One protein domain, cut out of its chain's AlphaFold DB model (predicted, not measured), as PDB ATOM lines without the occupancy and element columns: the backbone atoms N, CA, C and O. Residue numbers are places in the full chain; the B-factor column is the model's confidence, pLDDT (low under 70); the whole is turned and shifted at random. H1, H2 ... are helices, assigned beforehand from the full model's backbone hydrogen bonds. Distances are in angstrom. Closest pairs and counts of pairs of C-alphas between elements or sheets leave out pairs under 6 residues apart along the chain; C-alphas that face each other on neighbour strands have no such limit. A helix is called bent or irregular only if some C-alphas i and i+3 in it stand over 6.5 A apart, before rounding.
ATOM      1  N   ASP A  87     544.248 588.548 431.370       90.00
ATOM      2  CA  ASP A  87     543.595 588.251 432.649       90.00
ATOM      3  C   ASP A  87     542.070 588.467 432.650       90.00
ATOM      4  O   ASP A  87     541.436 588.543 433.698       90.00
ATOM      5  N   LEU A  88     541.432 588.550 431.481       88.31
ATOM      6  CA  LEU A  88     539.987 588.748 431.376       88.31
ATOM      7  C   LEU A  88     539.267 587.446 431.037       88.31
ATOM      8  O   LEU A  88     539.816 586.531 430.428       88.31
ATOM      9  N   ARG A  89     537.984 587.371 431.403       90.56
ATOM     10  CA  ARG A  89     537.108 586.264 430.993       90.56
ATOM     11  C   ARG A  89     536.387 586.623 429.698       90.56
ATOM     12  O   ARG A  89     535.858 587.726 429.565       90.56
ATOM     13  N   MET A  90     536.316 585.670 428.770       92.00
ATOM     14  CA  MET A  90     535.714 585.874 427.445       92.00
ATOM     15  C   MET A  90     534.236 586.287 427.511       92.00
ATOM     16  O   MET A  90     533.818 587.182 426.781       92.00
ATOM     17  N   GLU A  91     533.467 585.703 428.435       90.44
ATOM     18  CA  GLU A  91     532.050 586.031 428.668       90.44
ATOM     19  C   GLU A  91     531.845 587.525 428.953       90.44
ATOM     20  O   GLU A  91     530.966 588.166 428.375       90.44
ATOM     21  N   HIS A  92     532.704 588.084 429.809       89.62
ATOM     22  CA  HIS A  92     532.678 589.495 430.180       89.62
ATOM     23  C   HIS A  92     533.089 590.378 429.016       89.62
ATOM     24  O   HIS A  92     532.421 591.358 428.712       89.62
ATOM     25  N   PHE A  93     534.160 590.009 428.317       93.19
ATOM     26  CA  PHE A  93     534.622 590.760 427.157       93.19
ATOM     27  C   PHE A  93     533.526 590.892 426.086       93.19
ATOM     28  O   PHE A  93     533.241 591.997 425.624       93.19
ATOM     29  N   MET A  94     532.849 589.791 425.746       94.25
ATOM     30  CA  MET A  94     531.779 589.806 424.743       94.25
ATOM     31  C   MET A  94     530.551 590.598 425.204       94.25
ATOM     32  O   MET A  94     529.970 591.336 424.405       94.25
ATOM     33  N   SER A  95     530.154 590.484 426.478       91.25
ATOM     34  CA  SER A  95     529.008 591.239 427.004       91.25
ATOM     35  C   SER A  95     529.262 592.750 426.968       91.25
ATOM     36  O   SER A  95     528.374 593.528 426.604       91.25
ATOM     37  N   ILE A  96     530.497 593.166 427.258       91.38
ATOM     38  CA  ILE A  96     530.908 594.569 427.236       91.38
ATOM     39  C   ILE A  96     530.968 595.111 425.813       91.38
ATOM     40  O   ILE A  96     530.460 596.206 425.578       91.38
ATOM     41  N   LEU A  97     531.517 594.355 424.855       93.56
ATOM     42  CA  LEU A  97     531.535 594.779 423.452       93.56
ATOM     43  C   LEU A  97     530.117 595.066 422.939       93.56
ATOM     44  O   LEU A  97     529.873 596.141 422.385       93.56
ATOM     45  N   ILE A  98     529.160 594.184 423.241       92.62
ATOM     46  CA  ILE A  98     527.745 594.381 422.894       92.62
ATOM     47  C   ILE A  98     527.182 595.645 423.563       92.62
ATOM     48  O   ILE A  98     526.544 596.464 422.899       92.62
ATOM     49  N   ARG A  99     527.455 595.865 424.859       89.50
ATOM     50  CA  ARG A  99     526.995 597.069 425.579       89.50
ATOM     51  C   ARG A  99     527.614 598.362 425.040       89.50
ATOM     52  O   ARG A  99     526.929 599.380 424.949       89.50
ATOM     53  N   SER A 100     528.879 598.310 424.633       90.00
ATOM     54  CA  SER A 100     529.600 599.418 423.996       90.00
ATOM     55  C   SER A 100     529.174 599.669 422.542       90.00
ATOM     56  O   SER A 100     529.668 600.606 421.919       90.00
ATOM     57  N   LYS A 101     528.222 598.877 422.016       92.31
ATOM     58  CA  LYS A 101     527.724 598.926 420.632       92.31
ATOM     59  C   LYS A 101     528.816 598.666 419.587       92.31
ATOM     60  O   LYS A 101     528.766 599.205 418.484       92.31
ATOM     61  N   ILE A 102     529.800 597.841 419.942       93.75
ATOM     62  CA  ILE A 102     530.853 597.379 419.040       93.75
ATOM     63  C   ILE A 102     530.429 596.012 418.498       93.75
ATOM     64  O   ILE A 102     530.560 594.987 419.165       93.75
ATOM     65  N   GLU A 103     529.893 596.001 417.280       94.25
ATOM     66  CA  GLU A 103     529.418 594.791 416.598       94.25
ATOM     67  C   GLU A 103     530.562 594.123 415.821       94.25
ATOM     68  O   GLU A 103     530.658 594.223 414.598       94.25
ATOM     69  N   LEU A 104     531.475 593.469 416.547       94.56
ATOM     70  CA  LEU A 104     532.559 592.682 415.952       94.56
ATOM     71  C   LEU A 104     532.273 591.182 416.038       94.56
ATOM     72  O   LEU A 104     531.926 590.654 417.095       94.56
ATOM     73  N   ASP A 105     532.491 590.490 414.923       94.88
ATOM     74  CA  ASP A 105     532.417 589.035 414.856       94.88
ATOM     75  C   ASP A 105     533.599 588.362 415.576       94.88
ATOM     76  O   ASP A 105     534.717 588.870 415.638       94.88
ATOM     77  N   ILE A 106     533.382 587.136 416.060       95.56
ATOM     78  CA  ILE A 106     534.434 586.330 416.710       95.56
ATOM     79  C   ILE A 106     535.584 586.034 415.732       95.56
ATOM     80  O   ILE A 106     536.745 585.972 416.132       95.56
ATOM     81  N   GLU A 107     535.279 585.886 414.440       96.50
ATOM     82  CA  GLU A 107     536.292 585.683 413.402       96.50
ATOM     83  C   GLU A 107     537.227 586.894 413.289       96.50
ATOM     84  O   GLU A 107     538.447 586.726 413.354       96.50
ATOM     85  N   THR A 108     536.676 588.111 413.208       97.31
ATOM     86  CA  THR A 108     537.477 589.339 413.111       97.31
ATOM     87  C   THR A 108     538.245 589.610 414.400       97.31
ATOM     88  O   THR A 108     539.428 589.934 414.336       97.31
ATOM     89  N   LEU A 109     537.640 589.379 415.570       96.94
ATOM     90  CA  LEU A 109     538.329 589.470 416.862       96.94
ATOM     91  C   LEU A 109     539.506 588.490 416.959       96.94
ATOM     92  O   LEU A 109     540.591 588.880 417.386       96.94
ATOM     93  N   SER A 110     539.330 587.241 416.514       97.56
ATOM     94  CA  SER A 110     540.414 586.249 416.506       97.56
ATOM     95  C   SER A 110     541.555 586.636 415.555       97.56
ATOM     96  O   SER A 110     542.729 586.390 415.846       97.56
ATOM     97  N   LEU A 111     541.222 587.280 414.429       97.69
ATOM     98  CA  LEU A 111     542.195 587.789 413.470       97.69
ATOM     99  C   LEU A 111     542.994 588.951 414.070       97.69
ATOM    100  O   LEU A 111     544.223 588.933 414.010       97.69
ATOM    101  N   LEU A 112     542.309 589.914 414.693       97.69
ATOM    102  CA  LEU A 112     542.935 591.047 415.376       97.69
ATOM    103  C   LEU A 112     543.857 590.578 416.500       97.69
ATOM    104  O   LEU A 112     544.991 591.034 416.573       97.69
ATOM    105  N   ALA A 113     543.421 589.615 417.313       97.06
ATOM    106  CA  ALA A 113     544.255 589.035 418.361       97.06
ATOM    107  C   ALA A 113     545.559 588.424 417.813       97.06
ATOM    108  O   ALA A 113     546.612 588.552 418.430       97.06
ATOM    109  N   THR A 114     545.503 587.795 416.633       97.00
ATOM    110  CA  THR A 114     546.664 587.114 416.037       97.00
ATOM    111  C   THR A 114     547.628 588.083 415.347       97.00
ATOM    112  O   THR A 114     548.841 587.963 415.499       97.00
ATOM    113  N   TYR A 115     547.106 589.015 414.544       97.94
ATOM    114  CA  TYR A 115     547.923 589.854 413.657       97.94
ATOM    115  C   TYR A 115     548.141 591.275 414.184       97.94
ATOM    116  O   TYR A 115     549.144 591.903 413.851       97.94
ATOM    117  N   GLU A 116     547.236 591.781 415.020       97.62
ATOM    118  CA  GLU A 116     547.266 593.147 415.540       97.62
ATOM    119  C   GLU A 116     547.117 593.183 417.073       97.62
ATOM    120  O   GLU A 116     546.126 593.693 417.610       97.62
ATOM    121  N   PRO A 117     548.133 592.718 417.824       96.44
ATOM    122  CA  PRO A 117     548.042 592.621 419.282       96.44
ATOM    123  C   PRO A 117     547.849 593.986 419.960       96.44
ATOM    124  O   PRO A 117     547.244 594.078 421.024       96.44
ATOM    125  N   ARG A 118     548.330 595.077 419.346       95.31
ATOM    126  CA  ARG A 118     548.144 596.443 419.868       95.31
ATOM    127  C   ARG A 118     546.684 596.888 419.779       95.31
ATOM    128  O   ARG A 118     546.161 597.403 420.762       95.31
ATOM    129  N   THR A 119     546.039 596.648 418.637       95.94
ATOM    130  CA  THR A 119     544.618 596.949 418.410       95.94
ATOM    131  C   THR A 119     543.741 596.110 419.338       95.94
ATOM    132  O   THR A 119     542.828 596.627 419.986       95.94
ATOM    133  N   PHE A 120     544.061 594.820 419.474       96.62
ATOM    134  CA  PHE A 120     543.356 593.930 420.391       96.62
ATOM    135  C   PHE A 120     543.492 594.379 421.853       96.62
ATOM    136  O   PHE A 120     542.492 594.474 422.565       96.62
ATOM    137  N   LYS A 121     544.699 594.780 422.276       94.69
ATOM    138  CA  LYS A 121     544.932 595.342 423.610       94.69
ATOM    139  C   LYS A 121     544.087 596.590 423.876       94.69
ATOM    140  O   LYS A 121     543.532 596.705 424.962       94.69
ATOM    141  N   SER A 122     543.937 597.499 422.911       94.25
ATOM    142  CA  SER A 122     543.068 598.675 423.091       94.25
ATOM    143  C   SER A 122     541.588 598.314 423.267       94.25
ATOM    144  O   SER A 122     540.907 598.950 424.067       94.25
ATOM    145  N   LEU A 123     541.091 597.277 422.580       94.62
ATOM    146  CA  LEU A 123     539.723 596.778 422.784       94.62
ATOM    147  C   LEU A 123     539.546 596.184 424.183       94.62
ATOM    148  O   LEU A 123     538.525 596.389 424.833       94.62
ATOM    149  N   VAL A 124     540.560 595.462 424.648       94.31
ATOM    150  CA  VAL A 124     540.601 594.888 425.991       94.31
ATOM    151  C   VAL A 124     540.661 595.973 427.065       94.31
ATOM    152  O   VAL A 124     539.926 595.897 428.047       94.31
ATOM    153  N   ASP A 125     541.479 597.003 426.873       92.62
ATOM    154  CA  ASP A 125     541.557 598.141 427.787       92.62
ATOM    155  C   ASP A 125     540.212 598.873 427.875       92.62
ATOM    156  O   ASP A 125     539.765 599.179 428.979       92.62
ATOM    157  N   LEU A 126     539.522 599.058 426.743       92.06
ATOM    158  CA  LEU A 126     538.155 599.583 426.710       92.06
ATOM    159  C   LEU A 126     537.166 598.679 427.443       92.06
ATOM    160  O   LEU A 126     536.298 599.164 428.167       92.06
ATOM    161  N   ALA A 127     537.298 597.362 427.297       91.44
ATOM    162  CA  ALA A 127     536.456 596.442 428.041       91.44
ATOM    163  C   ALA A 127     536.692 596.568 429.557       91.44
ATOM    164  O   ALA A 127     535.730 596.616 430.319       91.44
ATOM    165  N   ARG A 128     537.946 596.700 430.013       88.94
ATOM    166  CA  ARG A 128     538.261 596.889 431.443       88.94
ATOM    167  C   ARG A 128     537.656 598.162 432.017       88.94
ATOM    168  O   ARG A 128     537.105 598.102 433.113       88.94
ATOM    169  N   THR A 129     537.748 599.291 431.309       88.38
ATOM    170  CA  THR A 129     537.194 600.561 431.808       88.38
ATOM    171  C   THR A 129     535.682 600.476 431.958       88.38
ATOM    172  O   THR A 129     535.159 600.750 433.032       88.38
ATOM    173  N   VAL A 130     534.986 599.971 430.936       87.81
ATOM    174  CA  VAL A 130     533.527 599.804 430.986       87.81
ATOM    175  C   VAL A 130     533.118 598.772 432.047       87.81
ATOM    176  O   VAL A 130     532.086 598.932 432.694       87.81
ATOM    177  N   LEU A 131     533.901 597.709 432.267       84.94
ATOM    178  CA  LEU A 131     533.631 596.751 433.347       84.94
ATOM    179  C   LEU A 131     533.723 597.418 434.726       84.94
ATOM    180  O   LEU A 131     532.856 597.184 435.562       84.94
ATOM    181  N   HIS A 132     534.749 598.248 434.938       81.19
ATOM    182  CA  HIS A 132     534.954 598.997 436.177       81.19
ATOM    183  C   HIS A 132     533.857 600.045 436.426       81.19
ATOM    184  O   HIS A 132     533.564 600.352 437.570       81.19
ATOM    185  N   GLU A 133     533.253 600.610 435.382       79.25
ATOM    186  CA  GLU A 133     532.163 601.589 435.525       79.25
ATOM    187  C   GLU A 133     530.823 600.948 435.924       79.25
ATOM    188  O   GLU A 133     530.013 601.556 436.617       79.25
ATOM    189  N   ASN A 134     530.572 599.711 435.484       75.38
ATOM    190  CA  ASN A 134     529.248 599.088 435.563       75.38
ATOM    191  C   ASN A 134     529.031 598.138 436.758       75.38
ATOM    192  O   ASN A 134     527.902 597.711 436.979       75.38
ATOM    193  N   ASP A 135     530.088 597.802 437.493       64.31
ATOM    194  CA  ASP A 135     530.079 597.206 438.835       64.31
ATOM    195  C   ASP A 135     529.252 595.936 439.118       64.31
ATOM    196  O   ASP A 135     528.156 595.993 439.672       64.31
ATOM    197  N   ASP A 136     529.898 594.771 438.981       55.50
ATOM    198  CA  ASP A 136     529.739 593.668 439.944       55.50
ATOM    199  C   ASP A 136     530.827 593.818 441.032       55.50
ATOM    200  O   ASP A 136     532.019 593.925 440.722       55.50
ATOM    201  N   SER A 137     530.456 593.798 442.319       55.97
ATOM    202  CA  SER A 137     531.316 594.102 443.491       55.97
ATOM    203  C   SER A 137     532.621 593.289 443.618       55.97
ATOM    204  O   SER A 137     533.508 593.656 444.389       55.97
ATOM    205  N   ILE A 138     532.760 592.206 442.852       55.91
ATOM    206  CA  ILE A 138     533.908 591.290 442.848       55.91
ATOM    207  C   ILE A 138     535.080 591.842 442.011       55.91
ATOM    208  O   ILE A 138     536.236 591.571 442.333       55.91
ATOM    209  N   TYR A 139     534.819 592.641 440.966       59.84
ATOM    210  CA  TYR A 139     535.839 593.000 439.963       59.84
ATOM    211  C   TYR A 139     536.524 594.354 440.175       59.84
ATOM    212  O   TYR A 139     537.656 594.518 439.709       59.84
ATOM    213  N   LYS A 140     535.913 595.270 440.942       56.94
ATOM    214  CA  LYS A 140     536.476 596.597 441.277       56.94
ATOM    215  C   LYS A 140     537.913 596.547 441.795       56.94
ATOM    216  O   LYS A 140     538.721 597.410 441.483       56.94
ATOM    217  N   ASN A 141     538.235 595.520 442.579       57.28
ATOM    218  CA  ASN A 141     539.548 595.390 443.211       57.28
ATOM    219  C   ASN A 141     540.609 594.766 442.288       57.28
ATOM    220  O   ASN A 141     541.795 594.861 442.586       57.28
ATOM    221  N   SER A 142     540.196 594.112 441.195       63.59
ATOM    222  CA  SER A 142     541.082 593.293 440.348       63.59
ATOM    223  C   SER A 142     541.587 594.001 439.090       63.59
ATOM    224  O   SER A 142     542.706 593.733 438.661       63.59
ATOM    225  N   PHE A 143     540.809 594.928 438.520       68.75
ATOM    226  CA  PHE A 143     541.166 595.619 437.280       68.75
ATOM    227  C   PHE A 143     541.109 597.126 437.469       68.75
ATOM    228  O   PHE A 143     540.045 597.694 437.696       68.75
ATOM    229  N   GLN A 144     542.266 597.772 437.351       72.00
ATOM    230  CA  GLN A 144     542.346 599.227 437.297       72.00
ATOM    231  C   GLN A 144     541.963 599.706 435.887       72.00
ATOM    232  O   GLN A 144     542.386 599.080 434.904       72.00
ATOM    233  N   PRO A 145     541.182 600.792 435.757       74.19
ATOM    234  CA  PRO A 145     540.859 601.361 434.457       74.19
ATOM    235  C   PRO A 145     542.141 601.822 433.748       74.19
ATOM    236  O   PRO A 145     543.040 602.402 434.359       74.19
ATOM    237  N   SER A 146     542.243 601.540 432.445       77.25
ATOM    238  CA  SER A 146     543.376 602.004 431.641       77.25
ATOM    239  C   SER A 146     543.299 603.527 431.487       77.25
ATOM    240  O   SER A 146     542.246 604.032 431.096       77.25
ATOM    241  N   PRO A 147     544.390 604.278 431.727       78.94
ATOM    242  CA  PRO A 147     544.372 605.745 431.697       78.94
ATOM    243  C   PRO A 147     544.120 606.329 430.299       78.94
ATOM    244  O   PRO A 147     543.831 607.513 430.169       78.94
ATOM    245  N   ASN A 148     544.254 605.516 429.248       83.81
ATOM    246  CA  ASN A 148     544.211 605.974 427.859       83.81
ATOM    247  C   ASN A 148     542.819 605.876 427.217       83.81
ATOM    248  O   ASN A 148     542.672 606.252 426.053       83.81
ATOM    249  N   VAL A 149     541.820 605.332 427.919       85.81
ATOM    250  CA  VAL A 149     540.478 605.119 427.367       85.81
ATOM    251  C   VAL A 149     539.475 606.009 428.091       85.81
ATOM    252  O   VAL A 149     539.368 605.958 429.309       85.81
ATOM    253  N   PHE A 150     538.720 606.789 427.319       83.69
ATOM    254  CA  PHE A 150     537.657 607.656 427.819       83.69
ATOM    255  C   PHE A 150     536.302 607.117 427.376       83.69
ATOM    256  O   PHE A 150     536.069 606.909 426.181       83.69
ATOM    257  N   THR A 151     535.399 606.901 428.326       84.75
ATOM    258  CA  THR A 151     534.023 606.480 428.048       84.75
ATOM    259  C   THR A 151     533.058 607.651 428.245       84.75
ATOM    260  O   THR A 151     533.387 608.689 428.820       84.75
ATOM    261  N   ARG A 152     531.822 607.489 427.764       82.19
ATOM    262  CA  ARG A 152     530.773 608.503 427.937       82.19
ATOM    263  C   ARG A 152     530.402 608.718 429.407       82.19
ATOM    264  O   ARG A 152     529.905 609.789 429.738       82.19
ATOM    265  N   GLU A 153     530.571 607.709 430.255       76.50
ATOM    266  CA  GLU A 153     530.203 607.786 431.672       76.50
ATOM    267  C   GLU A 153     531.170 608.694 432.427       76.50
ATOM    268  O   GLU A 153     530.711 609.600 433.113       76.50
ATOM    269  N   MET A 154     532.472 608.597 432.136       77.12
ATOM    270  CA  MET A 154     533.507 609.466 432.716       77.12
ATOM    271  C   MET A 154     533.296 610.969 432.459       77.12
ATOM    272  O   MET A 154     533.850 611.793 433.176       77.12
ATOM    273  N   ILE A 155     532.529 611.342 431.428       81.00
ATOM    274  CA  ILE A 155     532.246 612.747 431.082       81.00
ATOM    275  C   ILE A 155     531.034 613.286 431.859       81.00
ATOM    276  O   ILE A 155     530.913 614.488 432.052       81.00
ATOM    277  N   LYS A 156     530.111 612.426 432.303       73.50
ATOM    278  CA  LYS A 156     528.879 612.876 432.974       73.50
ATOM    279  C   LYS A 156     529.107 613.338 434.411       73.50
ATOM    280  O   LYS A 156     528.278 614.076 434.923       73.50
ATOM    281  N   ASP A 157     530.199 612.915 435.038       64.81
ATOM    282  CA  ASP A 157     530.506 613.229 436.437       64.81
ATOM    283  C   ASP A 157     531.108 614.638 436.623       64.81
ATOM    284  O   ASP A 157     531.372 615.051 437.752       64.81
ATOM    285  N   THR A 158     531.361 615.368 435.529       61.94
ATOM    286  CA  THR A 158     532.006 616.693 435.546       61.94
ATOM    287  C   THR A 158     531.051 617.887 435.412       61.94
ATOM    288  O   THR A 158     531.528 619.018 435.512       61.94
TER     289      THR A 158
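What this domain is: This is residues 87 to 158 of the 159 residues of the protein "39S ribosomal protein L20, mitochondrial" of Sarcoptes scabiei (UniProt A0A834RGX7). A long helix, H3, runs through the middle of this model; H2 meets its first end to make a V, and H1 lies across H3 in the opening of that V. After H3 a long loop, residues 135 to 151, swings away from the last end of H3 and returns past that end to the small helix H4, which lies near it. The printed part has 72 residues with four named helices, in the order H1, H2, H3, H4 along the chain, and no named strand; the class is all helix. It is compact, with a radius of gyration of the C-alphas of 12.5 A, and the C-alphas span 37 by 25 by 20 A along their three main axes, with H2 and H4 toward opposite ends of the length.

Where its parts are: H3, the longest helix, has 18 residues, Pro 117 to Asn 134. It begins with C-alpha 117 at (548.042, 592.621, 419.282) and ends with C-alpha 134 at (529.248, 599.088, 435.563), and measures 25.7 A from first to last C-alpha. Before it comes H2, residues 106 to 115, Ile 106 to Tyr 115, which measures 14.3 A from first to last C-alpha. The first helix of the printed part is H1, residues 90 to 99, Met 90 to Arg 99, also 14.3 A from first to last C-alpha; its C-alpha 90 stands at (535.714, 585.874, 427.445). H4 is the last and shortest, residues 152 to 156, Arg 152 to Lys 156, and measures 6.9 A. Its C-alpha 156 stands at (528.879, 612.876, 432.974). No helix is bent or irregular.

How they stand to each other: H3 touches both H1 and H2. H1 and H3 touch with 7 pairs of C-alphas within 8 A, and H3 touches H1 with residues 124 to 131 alone. The closest C-alphas of the two are those of Ile 96 and Ala 127, 5.9 A apart. The lines of H1 and H3 are about perpendicular, at 75 degrees, and their centres are 10.1 A apart. H2 and H3 touch with 5 pairs of C-alphas within 8 A, where H3 takes part with residues 119 to 120 alone. Their closest C-alphas are those of Ala 113 and Phe 120, 5.4 A apart. H2 and H3 stand at a steep tilt of 54 degrees and run opposite ways, with their centres 15.2 A apart. H3 and H4 are close but not clearly touching, with 1 pair of C-alphas within 8 A, those of Glu 133 and Glu 153 at 7.6 A. H1 and H2 are apart, as are H1 and H4, and H2 and H4. In H1, H2 and H3 every O i to N i+4 pair is within hydrogen-bond range. In H4 0 of 1 such pairs is within range, while 2 of 2 O i to N i+3 pairs are.

The domain as a whole: The two C-alphas farthest apart are those of Thr 114 and Thr 158, at 38.3 A, and the first and last printed C-alphas, those of Asp 87 and Thr 158, are 30.8 A apart. The printed part has no cut. The link from H3 to H4 is long, with 17 residues, 135 to 151, whose C-alphas lie 9 to 17 A from the mean of all C-alphas. The link from H1 to H2 is short, with 6 residues, and the link from H2 to H3 is tight, with 1 residue. The mean pLDDT of the printed part is 85.2. Confidence is low, under 70, at 11 residues, namely residues 135 to 143 and residues 157 to 158. The mean pLDDT is 97 for H2 and 78 for H4.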